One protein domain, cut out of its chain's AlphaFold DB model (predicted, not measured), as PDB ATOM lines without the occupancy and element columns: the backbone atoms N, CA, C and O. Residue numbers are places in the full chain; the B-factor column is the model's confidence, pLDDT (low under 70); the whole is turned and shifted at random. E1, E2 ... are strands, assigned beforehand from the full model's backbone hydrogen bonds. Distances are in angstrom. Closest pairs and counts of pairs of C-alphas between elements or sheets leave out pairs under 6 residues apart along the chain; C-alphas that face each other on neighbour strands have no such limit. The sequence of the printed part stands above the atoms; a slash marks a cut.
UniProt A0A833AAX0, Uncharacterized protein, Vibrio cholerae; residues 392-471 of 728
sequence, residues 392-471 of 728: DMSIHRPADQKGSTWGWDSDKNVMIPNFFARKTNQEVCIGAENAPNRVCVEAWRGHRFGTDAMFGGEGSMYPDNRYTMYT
ATOM      1  N   ASP A 392     230.432 422.304 490.641       88.81
ATOM      2  CA  ASP A 392     229.050 422.422 490.191       88.81
ATOM      3  C   ASP A 392     228.567 421.179 489.422       88.81
ATOM      4  O   ASP A 392     227.376 420.870 489.419       88.81
ATOM      5  N   MET A 393     229.475 420.403 488.834       93.50
ATOM      6  CA  MET A 393     229.181 419.125 488.179       93.50
ATOM      7  C   MET A 393     229.042 417.949 489.159       93.50
ATOM      8  O   MET A 393     228.795 416.831 488.720       93.50
ATOM      9  N   SER A 394     229.170 418.184 490.471       95.12
ATOM     10  CA  SER A 394     228.876 417.195 491.519       95.12
ATOM     11  C   SER A 394     227.385 417.118 491.888       95.12
ATOM     12  O   SER A 394     227.008 416.357 492.777       95.12
ATOM     13  N   ILE A 395     226.526 417.878 491.204       95.69
ATOM     14  CA  ILE A 395     225.064 417.806 491.307       95.69
ATOM     15  C   ILE A 395     224.525 417.187 490.011       95.69
ATOM     16  O   ILE A 395     224.934 417.591 488.921       95.69
ATOM     17  N   HIS A 396     223.606 416.220 490.114       96.75
ATOM     18  CA  HIS A 396     222.885 415.696 488.949       96.75
ATOM     19  C   HIS A 396     221.935 416.753 488.382       96.75
ATOM     20  O   HIS A 396     221.385 417.570 489.114       96.75
ATOM     21  N   ARG A 397     221.743 416.766 487.062       95.38
ATOM     22  CA  ARG A 397     221.133 417.911 486.365       95.38
ATOM     23  C   ARG A 397     220.014 417.521 485.396       95.38
ATOM     24  O   ARG A 397     219.982 416.369 484.945       95.38
ATOM     25  N   PRO A 398     219.121 418.465 485.041       96.19
ATOM     26  CA  PRO A 398     218.129 418.280 483.981       96.19
ATOM     27  C   PRO A 398     218.783 418.176 482.595       96.19
ATOM     28  O   PRO A 398     219.921 418.594 482.392       96.19
ATOM     29  N   ALA A 399     218.049 417.607 481.636       95.50
ATOM     30  CA  ALA A 399     218.566 417.236 480.315       95.50
ATOM     31  C   ALA A 399     219.015 418.419 479.429       95.50
ATOM     32  O   ALA A 399     219.732 418.211 478.455       95.50
ATOM     33  N   ASP A 400     218.597 419.646 479.742       94.00
ATOM     34  CA  ASP A 400     219.007 420.880 479.062       94.00
ATOM     35  C   ASP A 400     220.336 421.453 479.591       94.00
ATOM     36  O   ASP A 400     220.841 422.448 479.069       94.00
ATOM     37  N   GLN A 401     220.938 420.809 480.596       94.06
ATOM     38  CA  GLN A 401     222.211 421.202 481.189       94.06
ATOM     39  C   GLN A 401     223.313 420.163 480.945       94.06
ATOM     40  O   GLN A 401     223.080 418.964 480.780       94.06
ATOM     41  N   LYS A 402     224.566 420.631 480.963       91.56
ATOM     42  CA  LYS A 402     225.744 419.752 480.935       91.56
ATOM     43  C   LYS A 402     225.767 418.864 482.180       91.56
ATOM     44  O   LYS A 402     225.316 419.275 483.243       91.56
ATOM     45  N   GLY A 403     226.336 417.665 482.058       87.00
ATOM     46  CA  GLY A 403     226.451 416.746 483.198       87.00
ATOM     47  C   GLY A 403     225.144 416.065 483.586       87.00
ATOM     48  O   GLY A 403     225.030 415.567 484.700       87.00
ATOM     49  N   SER A 404     224.165 416.030 482.681       96.25
ATOM     50  CA  SER A 404     222.926 415.282 482.863       96.25
ATOM     51  C   SER A 404     223.025 413.882 482.264       96.25
ATOM     52  O   SER A 404     223.523 413.704 481.153       96.25
ATOM     53  N   THR A 405     222.535 412.887 482.999       96.38
ATOM     54  CA  THR A 405     222.262 411.541 482.490       96.38
ATOM     55  C   THR A 405     221.273 410.840 483.412       96.38
ATOM     56  O   THR A 405     221.112 411.240 484.562       96.38
ATOM     57  N   TRP A 406     220.650 409.769 482.931       96.69
ATOM     58  CA  TRP A 406     220.063 408.732 483.781       96.69
ATOM     59  C   TRP A 406     220.995 407.519 483.807       96.69
ATOM     60  O   TRP A 406     221.793 407.331 482.887       96.69
ATOM     61  N   GLY A 407     220.919 406.728 484.873       96.19
ATOM     62  CA  GLY A 407     221.575 405.430 484.948       96.19
ATOM     63  C   GLY A 407     220.820 404.383 484.131       96.19
ATOM     64  O   GLY A 407     219.677 404.595 483.713       96.19
ATOM     65  N   TRP A 408     221.459 403.240 483.924       95.69
ATOM     66  CA  TRP A 408     220.892 402.111 483.203       95.69
ATOM     67  C   TRP A 408     221.272 400.814 483.905       95.69
ATOM     68  O   TRP A 408     222.457 400.554 484.086       95.69
ATOM     69  N   ASP A 409     220.280 400.013 484.290       95.44
ATOM     70  CA  ASP A 409     220.515 398.635 484.710       95.44
ATOM     71  C   ASP A 409     220.307 397.723 483.500       95.44
ATOM     72  O   ASP A 409     219.183 397.522 483.033       95.44
ATOM     73  N   SER A 410     221.415 397.212 482.971       93.06
ATOM     74  CA  SER A 410     221.426 396.414 481.745       93.06
ATOM     75  C   SER A 410     220.832 395.015 481.904       93.06
ATOM     76  O   SER A 410     220.260 394.508 480.939       93.06
ATOM     77  N   ASP A 411     220.894 394.426 483.100       93.25
ATOM     78  CA  ASP A 411     220.363 393.083 483.358       93.25
ATOM     79  C   ASP A 411     218.841 393.124 483.513       93.25
ATOM     80  O   ASP A 411     218.113 392.295 482.967       93.25
ATOM     81  N   LYS A 412     218.351 394.133 484.240       91.69
ATOM     82  CA  LYS A 412     216.915 394.346 484.468       91.69
ATOM     83  C   LYS A 412     216.238 395.098 483.327       91.69
ATOM     84  O   LYS A 412     215.011 395.137 483.260       91.69
ATOM     85  N   ASN A 413     217.028 395.702 482.442       92.38
ATOM     86  CA  ASN A 413     216.569 396.549 481.353       92.38
ATOM     87  C   ASN A 413     215.644 397.684 481.864       92.38
ATOM     88  O   ASN A 413     214.547 397.890 481.335       92.38
ATOM     89  N   VAL A 414     216.095 398.424 482.892       92.44
ATOM     90  CA  VAL A 414     215.388 399.585 483.482       92.44
ATOM     91  C   VAL A 414     216.275 400.826 483.597       92.44
ATOM     92  O   VAL A 414     217.459 400.750 483.925       92.44
ATOM     93  N   MET A 415     215.695 401.999 483.340       94.69
ATOM     94  CA  MET A 415     216.400 403.274 483.487       94.69
ATOM     95  C   MET A 415     216.361 403.738 484.942       94.69
ATOM     96  O   MET A 415     215.331 403.624 485.595       94.69
ATOM     97  N   ILE A 416     217.441 404.329 485.443       95.06
ATOM     98  CA  ILE A 416     217.525 404.848 486.814       95.06
ATOM     99  C   ILE A 416     217.538 406.380 486.746       95.06
ATOM    100  O   ILE A 416     218.557 406.954 486.353       95.06
ATOM    101  N   PRO A 417     216.431 407.065 487.083       95.56
ATOM    102  CA  PRO A 417     216.417 408.521 487.076       95.56
ATOM    103  C   PRO A 417     217.417 409.127 488.063       95.56
ATOM    104  O   PRO A 417     217.741 408.548 489.097       95.56
ATOM    105  N   ASN A 418     217.892 410.328 487.742       96.31
ATOM    106  CA  ASN A 418     218.905 411.051 488.513       96.31
ATOM    107  C   ASN A 418     218.320 412.049 489.533       96.31
ATOM    108  O   ASN A 418     218.981 413.009 489.935       96.31
ATOM    109  N   PHE A 419     217.068 411.836 489.928       94.50
ATOM    110  CA  PHE A 419     216.329 412.614 490.917       94.50
ATOM    111  C   PHE A 419     215.535 411.678 491.825       94.50
ATOM    112  O   PHE A 419     215.211 410.561 491.443       94.50
ATOM    113  N   PHE A 420     215.181 412.117 493.027       90.88
ATOM    114  CA  PHE A 420     214.429 411.281 493.957       90.88
ATOM    115  C   PHE A 420     212.966 411.122 493.523       90.88
ATOM    116  O   PHE A 420     212.295 412.089 493.158       90.88
ATOM    117  N   ALA A 421     212.423 409.909 493.661       85.50
ATOM    118  CA  ALA A 421     211.006 409.647 493.400       85.50
ATOM    119  C   ALA A 421     210.071 410.461 494.317       85.50
ATOM    120  O   ALA A 421     208.965 410.820 493.921       85.50
ATOM    121  N   ARG A 422     210.511 410.787 495.540       83.62
ATOM    122  CA  ARG A 422     209.758 411.643 496.464       83.62
ATOM    123  C   ARG A 422     209.825 413.104 496.023       83.62
ATOM    124  O   ARG A 422     210.903 413.635 495.771       83.62
ATOM    125  N   LYS A 423     208.678 413.784 496.054       87.31
ATOM    126  CA  LYS A 423     208.602 415.229 495.837       87.31
ATOM    127  C   LYS A 423     208.884 415.999 497.121       87.31
ATOM    128  O   LYS A 423     208.212 415.801 498.132       87.31
ATOM    129  N   THR A 424     209.864 416.891 497.067       90.31
ATOM    130  CA  THR A 424     210.210 417.798 498.174       90.31
ATOM    131  C   THR A 424     210.201 419.265 497.755       90.31
ATOM    132  O   THR A 424     210.205 420.127 498.626       90.31
ATOM    133  N   ASN A 425     210.164 419.559 496.446       94.00
ATOM    134  CA  ASN A 425     210.336 420.903 495.870       94.00
ATOM    135  C   ASN A 425     211.650 421.593 496.274       94.00
ATOM    136  O   ASN A 425     211.782 422.803 496.126       94.00
ATOM    137  N   GLN A 426     212.615 420.835 496.794       95.31
ATOM    138  CA  GLN A 426     213.896 421.372 497.227       95.31
ATOM    139  C   GLN A 426     214.880 421.394 496.060       95.31
ATOM    140  O   GLN A 426     215.065 420.386 495.375       95.31
ATOM    141  N   GLU A 427     215.537 422.533 495.881       95.25
ATOM    142  CA  GLU A 427     216.741 422.633 495.062       95.25
ATOM    143  C   GLU A 427     217.920 421.880 495.699       95.25
ATOM    144  O   GLU A 427     217.912 421.531 496.885       95.25
ATOM    145  N   VAL A 428     218.959 421.643 494.905       94.19
ATOM    146  CA  VAL A 428     220.269 421.196 495.391       94.19
ATOM    147  C   VAL A 428     221.281 422.275 495.084       94.19
ATOM    148  O   VAL A 428     221.357 422.717 493.943       94.19
ATOM    149  N   CYS A 429     222.082 422.662 496.073       93.25
ATOM    150  CA  CYS A 429     223.098 423.689 495.900       93.25
ATOM    151  C   CYS A 429     224.489 423.209 496.302       93.25
ATOM    152  O   CYS A 429     224.639 422.407 497.223       93.25
ATOM    153  N   ILE A 430     225.508 423.774 495.658       90.38
ATOM    154  CA  ILE A 430     226.903 423.708 496.088       90.38
ATOM    155  C   ILE A 430     227.448 425.120 496.301       90.38
ATOM    156  O   ILE A 430     227.151 426.037 495.537       90.38
ATOM    157  N   GLY A 431     228.253 425.282 497.353       86.25
ATOM    158  CA  GLY A 431     228.717 426.580 497.846       86.25
ATOM    159  C   GLY A 431     227.914 427.060 499.057       86.25
ATOM    160  O   GLY A 431     226.792 426.613 499.294       86.25
ATOM    161  N   ALA A 432     228.509 427.948 499.857       84.19
ATOM    162  CA  ALA A 432     227.831 428.520 501.018       84.19
ATOM    163  C   ALA A 432     226.651 429.404 500.585       84.19
ATOM    164  O   ALA A 432     226.676 429.989 499.503       84.19
ATOM    165  N   GLU A 433     225.645 429.538 501.451       84.62
ATOM    166  CA  GLU A 433     224.367 430.197 501.145       84.62
ATOM    167  C   GLU A 433     224.522 431.601 500.527       84.62
ATOM    168  O   GLU A 433     223.811 431.925 499.578       84.62
ATOM    169  N   ASN A 434     225.510 432.369 501.004       87.06
ATOM    170  CA  ASN A 434     225.822 433.738 500.573       87.06
ATOM    171  C   ASN A 434     227.094 433.844 499.706       87.06
ATOM    172  O   ASN A 434     227.664 434.928 499.569       87.06
ATOM    173  N   ALA A 435     227.600 432.729 499.172       84.88
ATOM    174  CA  ALA A 435     228.804 432.743 498.350       84.88
ATOM    175  C   ALA A 435     228.489 433.207 496.912       84.88
ATOM    176  O   ALA A 435     227.511 432.742 496.325       84.88
ATOM    177  N   PRO A 436     229.332 434.059 496.297       77.12
ATOM    178  CA  PRO A 436     229.105 434.560 494.936       77.12
ATOM    179  C   PRO A 436     229.163 433.461 493.863       77.12
ATOM    180  O   PRO A 436     228.693 433.663 492.750       77.12
ATOM    181  N   ASN A 437     229.736 432.302 494.188       83.38
ATOM    182  CA  ASN A 437     229.839 431.124 493.330       83.38
ATOM    183  C   ASN A 437     228.878 429.994 493.737       83.38
ATOM    184  O   ASN A 437     229.116 428.842 493.377       83.38
ATOM    185  N   ARG A 438     227.821 430.286 494.509       91.12
ATOM    186  CA  ARG A 438     226.792 429.290 494.821       91.12
ATOM    187  C   ARG A 438     226.061 428.892 493.540       91.12
ATOM    188  O   ARG A 438     225.531 429.744 492.833       91.12
ATOM    189  N   VAL A 439     226.008 427.593 493.269       91.12
ATOM    190  CA  VAL A 439     225.266 427.032 492.136       91.12
ATOM    191  C   VAL A 439     224.140 426.178 492.680       91.12
ATOM    192  O   VAL A 439     224.395 425.307 493.507       91.12
ATOM    193  N   CYS A 440     222.917 426.419 492.208       93.81
ATOM    194  CA  CYS A 440     221.735 425.654 492.579       93.81
ATOM    195  C   CYS A 440     221.061 425.053 491.343       93.81
ATOM    196  O   CYS A 440     221.050 425.655 490.269       93.81
ATOM    197  N   VAL A 441     220.511 423.855 491.509       95.38
ATOM    198  CA  VAL A 441     219.713 423.148 490.508       95.38
ATOM    199  C   VAL A 441     218.310 422.978 491.080       95.38
ATOM    200  O   VAL A 441     218.127 422.305 492.098       95.38
ATOM    201  N   GLU A 442     217.330 423.607 490.433       96.31
ATOM    202  CA  GLU A 442     215.926 423.531 490.835       96.31
ATOM    203  C   GLU A 442     215.367 422.109 490.696       96.31
ATOM    204  O   GLU A 442     215.794 421.322 489.847       96.31
ATOM    205  N   ALA A 443     214.374 421.785 491.524       96.19
ATOM    206  CA  ALA A 443     213.677 420.510 491.450       96.19
ATOM    207  C   ALA A 443     212.916 420.362 490.121       96.19
ATOM    208  O   ALA A 443     212.143 421.235 489.724       96.19
ATOM    209  N   TRP A 444     213.036 419.206 489.472       94.00
ATOM    210  CA  TRP A 444     212.254 418.899 488.279       94.00
ATOM    211  C   TRP A 444     210.864 418.399 488.683       94.00
ATOM    212  O   TRP A 444     210.728 417.313 489.238       94.00
ATOM    213  N   ARG A 445     209.814 419.203 488.456       91.69
ATOM    214  CA  ARG A 445     208.418 418.879 488.848       91.69
ATOM    215  C   ARG A 445     208.257 418.514 490.334       91.69
ATOM    216  O   ARG A 445     207.439 417.677 490.714       91.69
ATOM    217  N   GLY A 446     209.061 419.152 491.183       92.25
ATOM    218  CA  GLY A 446     209.106 418.896 492.621       92.25
ATOM    219  C   GLY A 446     210.026 417.743 493.041       92.25
ATOM    220  O   GLY A 446     210.257 417.582 494.242       92.25
ATOM    221  N   HIS A 447     210.594 416.989 492.094       92.81
ATOM    222  CA  HIS A 447     211.613 415.970 492.343       92.81
ATOM    223  C   HIS A 447     212.994 416.616 492.474       92.81
ATOM    224  O   HIS A 447     213.517 417.209 491.529       92.81
ATOM    225  N   ARG A 448     213.587 416.507 493.663       95.62
ATOM    226  CA  ARG A 448     214.948 416.983 493.932       95.62
ATOM    227  C   ARG A 448     215.958 416.109 493.180       95.62
ATOM    228  O   ARG A 448     215.835 414.886 493.209       95.62
ATOM    229  N   PHE A 449     216.953 416.715 492.533       96.56
ATOM    230  CA  PHE A 449     218.049 415.978 491.892       96.56
ATOM    231  C   PHE A 449     218.964 415.291 492.918       96.56
ATOM    232  O   PHE A 449     219.046 415.710 494.072       96.56
ATOM    233  N   GLY A 450     219.648 414.226 492.502       95.88
ATOM    234  CA  GLY A 450     220.687 413.591 493.308       95.88
ATOM    235  C   GLY A 450     221.997 414.387 493.327       95.88
ATOM    236  O   GLY A 450     222.209 415.315 492.543       95.88
ATOM    237  N   THR A 451     222.925 413.968 494.178       96.12
ATOM    238  CA  THR A 451     224.316 414.437 494.176       96.12
ATOM    239  C   THR A 451     225.275 413.293 493.882       96.12
ATOM    240  O   THR A 451     224.928 412.116 493.983       96.12
ATOM    241  N   ASP A 452     226.488 413.652 493.474       97.31
ATOM    242  CA  ASP A 452     227.581 412.713 493.277       97.31
ATOM    243  C   ASP A 452     227.913 411.946 494.567       97.31
ATOM    244  O   ASP A 452     227.812 412.489 495.672       97.31
ATOM    245  N   ALA A 453     228.399 410.708 494.432       97.25
ATOM    246  CA  ALA A 453     228.871 409.917 495.569       97.25
ATOM    247  C   ALA A 453     229.944 410.649 496.396       97.25
ATOM    248  O   ALA A 453     229.979 410.513 497.620       97.25
ATOM    249  N   MET A 454     230.748 411.506 495.755       97.44
ATOM    250  CA  MET A 454     231.798 412.324 496.370       97.44
ATOM    251  C   MET A 454     231.315 413.702 496.860       97.44
ATOM    252  O   MET A 454     232.131 414.559 497.214       97.44
ATOM    253  N   PHE A 455     230.001 413.944 496.864       95.81
ATOM    254  CA  PHE A 455     229.371 415.178 497.339       95.81
ATOM    255  C   PHE A 455     228.062 414.879 498.089       95.81
ATOM    256  O   PHE A 455     226.971 415.303 497.709       95.81
ATOM    257  N   GLY A 456     228.178 414.112 499.177       91.25
ATOM    258  CA  GLY A 456     227.060 413.859 500.089       91.25
ATOM    259  C   GLY A 456     225.903 413.083 499.461       91.25
ATOM    260  O   GLY A 456     224.757 413.329 499.820       91.25
ATOM    261  N   GLY A 457     226.189 412.192 498.506       90.75
ATOM    262  CA  GLY A 457     225.188 411.300 497.933       90.75
ATOM    263  C   GLY A 457     224.408 410.522 498.998       90.75
ATOM    264  O   GLY A 457     224.923 410.198 500.067       90.75
ATOM    265  N   GLU A 458     223.150 410.207 498.702       86.75
ATOM    266  CA  GLU A 458     222.202 409.655 499.686       86.75
ATOM    267  C   GLU A 458     221.897 408.163 499.443       86.75
ATOM    268  O   GLU A 458     220.926 407.619 499.964       86.75
ATOM    269  N   GLY A 459     222.738 407.474 498.659       83.56
ATOM    270  CA  GLY A 459     222.547 406.073 498.293       83.56
ATOM    271  C   GLY A 459     221.505 405.899 497.188       83.56
ATOM    272  O   GLY A 459     221.497 406.622 496.192       83.56
ATOM    273  N   SER A 460     220.636 404.907 497.368       80.06
ATOM    274  CA  SER A 460     219.603 404.525 496.408       80.06
ATOM    275  C   SER A 460     218.555 405.626 496.201       80.06
ATOM    276  O   SER A 460     217.783 405.941 497.106       80.06
ATOM    277  N   MET A 461     218.463 406.169 494.986       84.19
ATOM    278  CA  MET A 461     217.307 406.986 494.573       84.19
ATOM    279  C   MET A 461     216.113 406.113 494.149       84.19
ATOM    280  O   MET A 461     214.963 406.559 494.194       84.19
ATOM    281  N   TYR A 462     216.393 404.869 493.746       85.94
ATOM    282  CA  TYR A 462     215.454 403.926 493.149       85.94
ATOM    283  C   TYR A 462     215.820 402.481 493.508       85.94
ATOM    284  O   TYR A 462     216.997 402.143 493.552       85.94
ATOM    285  N   PRO A 463     214.830 401.597 493.700       81.88
ATOM    286  CA  PRO A 463     215.014 400.276 494.315       81.88
ATOM    287  C   PRO A 463     215.934 399.321 493.557       81.88
ATOM    288  O   PRO A 463     216.448 398.392 494.172       81.88
ATOM    289  N   ASP A 464     216.086 399.479 492.238       87.75
ATOM    290  CA  ASP A 464     216.820 398.501 491.436       87.75
ATOM    291  C   ASP A 464     218.329 398.644 491.561       87.75
ATOM    292  O   ASP A 464     219.040 397.745 491.118       87.75
ATOM    293  N   ASN A 465     218.792 399.733 492.183       92.75
ATOM    294  CA  ASN A 465     220.188 399.962 492.491       92.75
ATOM    295  C   ASN A 465     220.337 400.620 493.868       92.75
ATOM    296  O   ASN A 465     219.859 401.734 494.110       92.75
ATOM    297  N   ARG A 466     221.008 399.924 494.785       94.31
ATOM    298  CA  ARG A 466     221.200 400.375 496.164       94.31
ATOM    299  C   ARG A 466     222.373 401.347 496.339       94.31
ATOM    300  O   ARG A 466     222.559 401.854 497.445       94.31
ATOM    301  N   TYR A 467     223.139 401.633 495.288       97.44
ATOM    302  CA  TYR A 467     224.313 402.510 495.324       97.44
ATOM    303  C   TYR A 467     224.011 403.916 494.823       97.44
ATOM    304  O   TYR A 467     223.035 404.165 494.113       97.44
ATOM    305  N   THR A 468     224.875 404.854 495.204       97.62
ATOM    306  CA  THR A 468     224.782 406.224 494.715       97.62
ATOM    307  C   THR A 468     225.242 406.276 493.267       97.62
ATOM    308  O   THR A 468     226.328 405.814 492.919       97.62
ATOM    309  N   MET A 469     224.438 406.903 492.421       97.31
ATOM    310  CA  MET A 469     224.795 407.154 491.033       97.31
ATOM    311  C   MET A 469     225.904 408.214 490.938       97.31
ATOM    312  O   MET A 469     225.695 409.368 491.322       97.31
ATOM    313  N   TYR A 470     227.058 407.863 490.366       98.00
ATOM    314  CA  TYR A 470     228.086 408.847 490.010       98.00
ATOM    315  C   TYR A 470     227.571 409.815 488.941       98.00
ATOM    316  O   TYR A 470     226.872 409.426 488.001       98.00
ATOM    317  N   THR A 471     227.945 411.088 489.056       97.81
ATOM    318  CA  THR A 471     227.669 412.078 488.007       97.81
ATOM    319  C   THR A 471     228.454 411.753 486.731       97.81
ATOM    320  O   THR A 471     229.497 411.090 486.797       97.81
TER     321      THR A 471
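What this domain is: This is residues 392 to 471 of the 728 residues of an uncharacterized protein of Vibrio cholerae (UniProt A0A833AAX0). This domain has little regular structure: hairpins E1-E2 and E4-E5 make opposite ends of an elongated body, with the strand pair E3-E6 between them. The 80 printed residues hold no named helix and six strands, E1 to E6 in chain order, in three antiparallel two-stranded sheets; the class is all strand, on only 20 residues. The whole is compact, with radius of gyration of the C-alphas 12.7 A and spans of 44 by 24 by 23 A.

How they stand to each other: Look first at E3, residues 419 to 423, antiparallel to E6, residues 447 to 449, with N 420 and O 448 2.9 A apart. E2, residues 414 to 416, runs on into E3 at 81 degrees; it forms a hairpin with E1, residues 407 to 409, where N 407 and O 416 are 2.8 A apart. E4, residues 428 to 430, forms a hairpin with E5, residues 439 to 441, where N 441 and O 428 are 2.8 A apart. E1 and E4 are apart.

Where its parts are: Find C-alpha 407 at (221.575, 405.430, 484.948), where E1 begins; E3 spans 9.5 A, and E6 ends at C-alpha 449, (218.049, 415.978, 491.892).

The domain as a whole: The farthest C-alphas, those of Asp 411 and Asn 434, are 44.5 A apart. The printed part has no cut, no link between strands is long, and no printed residue is under 70 in pLDDT.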